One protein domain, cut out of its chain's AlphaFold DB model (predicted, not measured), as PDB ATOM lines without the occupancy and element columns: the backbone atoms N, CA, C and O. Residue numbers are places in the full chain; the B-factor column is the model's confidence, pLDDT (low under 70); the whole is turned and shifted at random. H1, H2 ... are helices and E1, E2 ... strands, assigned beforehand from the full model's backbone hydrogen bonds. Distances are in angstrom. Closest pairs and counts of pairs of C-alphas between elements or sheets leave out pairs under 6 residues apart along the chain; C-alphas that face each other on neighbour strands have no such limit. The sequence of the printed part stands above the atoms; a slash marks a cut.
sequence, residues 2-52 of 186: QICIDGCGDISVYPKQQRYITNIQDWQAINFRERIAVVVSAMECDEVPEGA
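AT A GLANCE: This is residues 2 to 52 of the 186 residues of an uncharacterized protein of Collimonas sp. OK242 (UniProt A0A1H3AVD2). A single twisted antiparallel sheet, E3-E2-E1-E4, has the short helix H1 beyond one end of its strands, while the tail, residues 42 to 52, sweeps past the other end from E4 toward E3. The printed part has 51 residues, with E1, E2, E3, H1, E4 in chain order; the class is mixed, with 23 residues in named elements, under half. It is only just loose, close to compact, radius of gyration of the C-alphas 11.8 A, spanning 33 by 20 by 14 A.

IN THESE COORDINATES: E1, residues 2 to 5, begins at C-alpha 2 (-23.730, -47.253, 18.756). E2, 9 to 14, is 16.7 A long; E3 is 19 to 22, H1 27 to 31. E4, 38 to 41, ends at C-alpha 41 (-26.657, -44.883, 15.290).

HOW THE PARTS SIT: E1, E2 and E3 form a meander, each the antiparallel neighbour of the one before: N 3 and O 11 are 2.8 A apart, N 12 and O 21 2.8 A. E4 is antiparallel to E1, N 2 to O 41 2.8 A. H1 is not on the sheet; 0 of 1 O i to N i+4 pairs and 1 of 2 i+3 pairs are within hydrogen-bond range.

THE WHOLE: The printed part has no cut and no long link; pLDDT is under 70 at residues 28 to 38 and 43 to 46.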
ATOM      1  N   GLN A   2     -25.100 -47.014  19.195       82.88
ATOM      2  CA  GLN A   2     -23.730 -47.253  18.756       82.88
ATOM      3  C   GLN A   2     -23.065 -45.924  18.412       82.88
ATOM      4  O   GLN A   2     -23.692 -45.051  17.815       82.88
ATOM      5  N   ILE A   3     -21.818 -45.763  18.834       80.94
ATOM      6  CA  ILE A   3     -20.996 -44.575  18.635       80.94
ATOM      7  C   ILE A   3     -19.746 -45.028  17.890       80.94
ATOM      8  O   ILE A   3     -18.881 -45.652  18.493       80.94
ATOM      9  N   CYS A   4     -19.641 -44.716  16.605       78.31
ATOM     10  CA  CYS A   4     -18.446 -45.004  15.817       78.31
ATOM     11  C   CYS A   4     -17.496 -43.803  15.859       78.31
ATOM     12  O   CYS A   4     -17.917 -42.666  15.636       78.31
ATOM     13  N   ILE A   5     -16.224 -44.072  16.149       78.69
ATOM     14  CA  ILE A   5     -15.125 -43.115  16.272       78.69
ATOM     15  C   ILE A   5     -14.134 -43.412  15.145       78.69
ATOM     16  O   ILE A   5     -13.464 -44.449  15.147       78.69
ATOM     17  N   ASP A   6     -14.059 -42.508  14.171       72.81
ATOM     18  CA  ASP A   6     -13.315 -42.738  12.932       72.81
ATOM     19  C   ASP A   6     -11.832 -43.091  13.172       72.81
ATOM     20  O   ASP A   6     -11.060 -42.326  13.762       72.81
ATOM     21  N   GLY A   7     -11.445 -44.293  12.734       71.56
ATOM     22  CA  GLY A   7     -10.102 -44.851  12.894       71.56
ATOM     23  C   GLY A   7      -9.691 -45.248  14.320       71.56
ATOM     24  O   GLY A   7      -8.517 -45.553  14.520       71.56
ATOM     25  N   CYS A   8     -10.603 -45.243  15.300       75.00
ATOM     26  CA  CYS A   8     -10.297 -45.603  16.695       75.00
ATOM     27  C   CYS A   8     -11.177 -46.724  17.266       75.00
ATOM     28  O   CYS A   8     -10.790 -47.338  18.261       75.00
ATOM     29  N   GLY A   9     -12.330 -46.993  16.652       82.31
ATOM     30  CA  GLY A   9     -13.241 -48.064  17.050       82.31
ATOM     31  C   GLY A   9     -14.670 -47.570  17.256       82.31
ATOM     32  O   GLY A   9     -15.031 -46.464  16.866       82.31
ATOM     33  N   ASP A  10     -15.493 -48.388  17.884       85.38
ATOM     34  CA  ASP A  10     -16.866 -48.108  18.243       85.38
ATOM     35  C   ASP A  10     -17.163 -48.428  19.717       85.38
ATOM     36  O   ASP A  10     -16.491 -49.212  20.400       85.38
ATOM     37  N   ILE A  11     -18.180 -47.740  20.228       86.25
ATOM     38  CA  ILE A  11     -18.756 -47.945  21.549       86.25
ATOM     39  C   ILE A  11     -20.229 -48.255  21.352       86.25
ATOM     40  O   ILE A  11     -21.007 -47.414  20.902       86.25
ATOM     41  N   SER A  12     -20.623 -49.452  21.747       86.94
ATOM     42  CA  SER A  12     -22.008 -49.895  21.747       86.94
ATOM     43  C   SER A  12     -22.558 -49.802  23.165       86.94
ATOM     44  O   SER A  12     -22.095 -50.507  24.054       86.94
ATOM     45  N   VAL A  13     -23.520 -48.912  23.398       85.25
ATOM     46  CA  VAL A  13     -24.168 -48.678  24.696       85.25
ATOM     47  C   VAL A  13     -25.578 -49.264  24.683       85.25
ATOM     48  O   VAL A  13     -26.380 -48.934  23.804       85.25
ATOM     49  N   TYR A  14     -25.884 -50.068  25.699       85.88
ATOM     50  CA  TYR A  14     -27.159 -50.733  25.965       85.88
ATOM     51  C   TYR A  14     -27.821 -50.057  27.182       85.88
ATOM     52  O   TYR A  14     -27.533 -50.424  28.329       85.88
ATOM     53  N   PRO A  15     -28.657 -49.016  26.980       79.56
ATOM     54  CA  PRO A  15     -29.073 -48.120  28.061       79.56
ATOM     55  C   PRO A  15     -29.991 -48.795  29.082       79.56
ATOM     56  O   PRO A  15     -29.852 -48.556  30.281       79.56
ATOM     57  N   LYS A  16     -30.893 -49.676  28.618       82.25
ATOM     58  CA  LYS A  16     -31.840 -50.405  29.479       82.25
ATOM     59  C   LYS A  16     -31.107 -51.276  30.502       82.25
ATOM     60  O   LYS A  16     -31.537 -51.387  31.641       82.25
ATOM     61  N   GLN A  17     -29.983 -51.862  30.098       84.50
ATOM     62  CA  GLN A  17     -29.184 -52.767  30.919       84.50
ATOM     63  C   GLN A  17     -27.985 -52.075  31.583       84.50
ATOM     64  O   GLN A  17     -27.234 -52.732  32.300       84.50
ATOM     65  N   GLN A  18     -27.792 -50.769  31.353       84.62
ATOM     66  CA  GLN A  18     -26.659 -49.992  31.872       84.62
ATOM     67  C   GLN A  18     -25.301 -50.629  31.539       84.62
ATOM     68  O   GLN A  18     -24.371 -50.604  32.352       84.62
ATOM     69  N   ARG A  19     -25.168 -51.201  30.333       87.81
ATOM     70  CA  ARG A  19     -23.923 -51.833  29.872       87.81
ATOM     71  C   ARG A  19     -23.399 -51.237  28.572       87.81
ATOM     72  O   ARG A  19     -24.142 -50.630  27.809       87.81
ATOM     73  N   TYR A  20     -22.108 -51.407  28.327       88.62
ATOM     74  CA  TYR A  20     -21.455 -51.005  27.095       88.62
ATOM     75  C   TYR A  20     -20.402 -52.024  26.659       88.62
ATOM     76  O   TYR A  20     -19.835 -52.753  27.472       88.62
ATOM     77  N   ILE A  21     -20.126 -52.040  25.364       89.00
ATOM     78  CA  ILE A  21     -19.010 -52.750  24.747       89.00
ATOM     79  C   ILE A  21     -18.204 -51.735  23.963       89.00
ATOM     80  O   ILE A  21     -18.743 -50.771  23.421       89.00
ATOM     81  N   THR A  22     -16.898 -51.938  23.933       87.38
ATOM     82  CA  THR A  22     -15.993 -51.117  23.150       87.38
ATOM     83  C   THR A  22     -14.893 -51.987  22.573       87.38
ATOM     84  O   THR A  22     -14.392 -52.882  23.251       87.38
ATOM     85  N   ASN A  23     -14.510 -51.718  21.332       84.69
ATOM     86  CA  ASN A  23     -13.307 -52.270  20.706       84.69
ATOM     87  C   ASN A  23     -12.155 -51.244  20.679       84.69
ATOM     88  O   ASN A  23     -11.133 -51.482  20.038       84.69
ATOM     89  N   ILE A  24     -12.310 -50.112  21.372       82.62
ATOM     90  CA  ILE A  24     -11.274 -49.090  21.490       82.62
ATOM     91  C   ILE A  24     -10.151 -49.650  22.358       82.62
ATOM     92  O   ILE A  24     -10.305 -49.800  23.575       82.62
ATOM     93  N   GLN A  25      -9.017 -49.931  21.723       72.94
ATOM     94  CA  GLN A  25      -7.825 -50.429  22.405       72.94
ATOM     95  C   GLN A  25      -7.032 -49.295  23.059       72.94
ATOM     96  O   GLN A  25      -6.627 -49.417  24.213       72.94
ATOM     97  N   ASP A  26      -6.868 -48.172  22.354       75.75
ATOM     98  CA  ASP A  26      -6.108 -47.024  22.840       75.75
ATOM     99  C   ASP A  26      -7.001 -45.795  23.021       75.75
ATOM    100  O   ASP A  26      -7.274 -45.017  22.106       75.75
ATOM    101  N   TRP A  27      -7.445 -45.614  24.261       72.25
ATOM    102  CA  TRP A  27      -8.231 -44.452  24.652       72.25
ATOM    103  C   TRP A  27      -7.415 -43.158  24.714       72.25
ATOM    104  O   TRP A  27      -7.995 -42.073  24.686       72.25
ATOM    105  N   GLN A  28      -6.087 -43.240  24.818       68.06
ATOM    106  CA  GLN A  28      -5.235 -42.056  24.804       68.06
ATOM    107  C   GLN A  28      -5.131 -41.506  23.381       68.06
ATOM    108  O   GLN A  28      -5.302 -40.304  23.192       68.06
ATOM    109  N   ALA A  29      -4.975 -42.378  22.378       67.38
ATOM    110  CA  ALA A  29      -4.905 -41.994  20.965       67.38
ATOM    111  C   ALA A  29      -6.141 -41.223  20.463       67.38
ATOM    112  O   ALA A  29      -6.013 -40.344  19.609       67.38
ATOM    113  N   ILE A  30      -7.326 -41.505  21.016       68.56
ATOM    114  CA  ILE A  30      -8.568 -40.782  20.693       68.56
ATOM    115  C   ILE A  30      -8.454 -39.299  21.056       68.56
ATOM    116  O   ILE A  30      -8.913 -38.441  20.309       68.56
ATOM    117  N   ASN A  31      -7.822 -38.968  22.180       59.78
ATOM    118  CA  ASN A  31      -7.784 -37.591  22.671       59.78
ATOM    119  C   ASN A  31      -6.806 -36.695  21.891       59.78
ATOM    120  O   ASN A  31      -6.966 -35.478  21.905       59.78
ATOM    121  N   PHE A  32      -5.835 -37.273  21.175       57.50
ATOM    122  CA  PHE A  32      -4.856 -36.518  20.380       57.50
ATOM    123  C   PHE A  32      -5.352 -36.122  18.983       57.50
ATOM    124  O   PHE A  32      -4.700 -35.331  18.302       57.50
ATOM    125  N   ARG A  33      -6.492 -36.651  18.523       58.94
ATOM    126  CA  ARG A  33      -7.034 -36.318  17.201       58.94
ATOM    127  C   ARG A  33      -8.019 -35.156  17.304       58.94
ATOM    128  O   ARG A  33      -9.154 -35.319  17.736       58.94
ATOM    129  N   GLU A  34      -7.600 -33.988  16.820       55.03
ATOM    130  CA  GLU A  34      -8.401 -32.751  16.816       55.03
ATOM    131  C   GLU A  34      -9.717 -32.854  16.021       55.03
ATOM    132  O   GLU A  34     -10.643 -32.068  16.230       55.03
ATOM    133  N   ARG A  35      -9.826 -33.819  15.100       54.75
ATOM    134  CA  ARG A  35     -11.017 -34.042  14.274       54.75
ATOM    135  C   ARG A  35     -11.360 -35.519  14.222       54.75
ATOM    136  O   ARG A  35     -10.897 -36.248  13.354       54.75
ATOM    137  N   ILE A  36     -12.204 -35.938  15.149       62.62
ATOM    138  CA  ILE A  36     -12.839 -37.248  15.109       62.62
ATOM    139  C   ILE A  36     -14.285 -37.060  14.659       62.62
ATOM    140  O   ILE A  36     -15.060 -36.331  15.290       62.62
ATOM    141  N   ALA A  37     -14.646 -37.725  13.563       60.47
ATOM    142  CA  ALA A  37     -16.035 -37.881  13.170       60.47
ATOM    143  C   ALA A  37     -16.694 -38.896  14.111       60.47
ATOM    144  O   ALA A  37     -16.202 -40.011  14.286       60.47
ATOM    145  N   VAL A  38     -17.793 -38.477  14.741       63.78
ATOM    146  CA  VAL A  38     -18.599 -39.332  15.613       63.78
ATOM    147  C   VAL A  38     -19.922 -39.591  14.921       63.78
ATOM    148  O   VAL A  38     -20.713 -38.665  14.736       63.78
ATOM    149  N   VAL A  39     -20.164 -40.847  14.562       70.50
ATOM    150  CA  VAL A  39     -21.450 -41.285  14.016       70.50
ATOM    151  C   VAL A  39     -22.208 -41.990  15.125       70.50
ATOM    152  O   VAL A  39     -21.709 -42.940  15.721       70.50
ATOM    153  N   VAL A  40     -23.406 -41.493  15.423       71.56
ATOM    154  CA  VAL A  40     -24.299 -42.100  16.408       71.56
ATOM    155  C   VAL A  40     -25.444 -42.773  15.674       71.56
ATOM    156  O   VAL A  40     -26.205 -42.097  14.983       71.56
ATOM    157  N   SER A  41     -25.600 -44.074  15.894       74.88
ATOM    158  CA  SER A  41     -26.657 -44.883  15.290       74.88
ATOM    159  C   SER A  41     -27.523 -45.545  16.362       74.88
ATOM    160  O   SER A  41     -27.049 -45.927  17.442       74.88
ATOM    161  N   ALA A  42     -28.820 -45.679  16.079       72.94
ATOM    162  CA  ALA A  42     -29.690 -46.551  16.861       72.94
ATOM    163  C   ALA A  42     -29.218 -48.002  16.674       72.94
ATOM    164  O   ALA A  42     -28.816 -48.377  15.577       72.94
ATOM    165  N   MET A  43     -29.209 -48.789  17.751       69.31
ATOM    166  CA  MET A  43     -28.893 -50.216  17.639       69.31
ATOM    167  C   MET A  43     -30.187 -50.975  17.395       69.31
ATOM    168  O   MET A  43     -31.183 -50.702  18.059       69.31
ATOM    169  N   GLU A  44     -30.145 -51.913  16.457       66.69
ATOM    170  CA  GLU A  44     -31.283 -52.764  16.099       66.69
ATOM    171  C   GLU A  44     -31.463 -53.941  17.072       66.69
ATOM    172  O   GLU A  44     -32.518 -54.565  17.095       66.69
ATOM    173  N   CYS A  45     -30.453 -54.221  17.906       64.31
ATOM    174  CA  CYS A  45     -30.452 -55.339  18.845       64.31
ATOM    175  C   CYS A  45     -30.442 -54.856  20.305       64.31
ATOM    176  O   CYS A  45     -29.583 -54.065  20.701       64.31
ATOM    177  N   ASP A  46     -31.396 -55.360  21.093       68.00
ATOM    178  CA  ASP A  46     -31.546 -55.089  22.532       68.00
ATOM    179  C   ASP A  46     -30.821 -56.131  23.414       68.00
ATOM    180  O   ASP A  46     -30.755 -55.965  24.638       68.00
ATOM    181  N   GLU A  47     -30.279 -57.200  22.819       78.12
ATOM    182  CA  GLU A  47     -29.543 -58.241  23.541       78.12
ATOM    183  C   GLU A  47     -28.124 -57.781  23.875       78.12
ATOM    184  O   GLU A  47     -27.383 -57.292  23.023       78.12
ATOM    185  N   VAL A  48     -27.744 -57.938  25.143       78.94
ATOM    186  CA  VAL A  48     -26.431 -57.524  25.639       78.94
ATOM    187  C   VAL A  48     -25.423 -58.643  25.388       78.94
ATOM    188  O   VAL A  48     -25.600 -59.729  25.942       78.94
ATOM    189  N   PRO A  49     -24.345 -58.395  24.628       82.31
ATOM    190  CA  PRO A  49     -23.360 -59.428  24.355       82.31
ATOM    191  C   PRO A  49     -22.555 -59.797  25.602       82.31
ATOM    192  O   PRO A  49     -22.387 -59.006  26.540       82.31
ATOM    193  N   GLU A  50     -22.025 -61.015  25.591       79.19
ATOM    194  CA  GLU A  50     -21.165 -61.525  26.652       79.19
ATOM    195  C   GLU A  50     -19.877 -60.685  26.744       79.19
ATOM    196  O   GLU A  50     -19.272 -60.328  25.736       79.19
ATOM    197  N   GLY A  51     -19.492 -60.291  27.962       82.38
ATOM    198  CA  GLY A  51     -18.363 -59.376  28.193       82.38
ATOM    199  C   GLY A  51     -18.715 -57.881  28.237       82.38
ATOM    200  O   GLY A  51     -17.820 -57.054  28.406       82.38
ATOM    201  N   ALA A  52     -19.997 -57.504  28.147       85.44
ATOM    202  CA  ALA A  52     -20.402 -56.108  28.307       85.44
ATOM    203  C   ALA A  52     -20.090 -55.562  29.714       85.44
ATOM    204  O   ALA A  52     -20.466 -56.148  30.736       85.44
TER     205      ALA A  52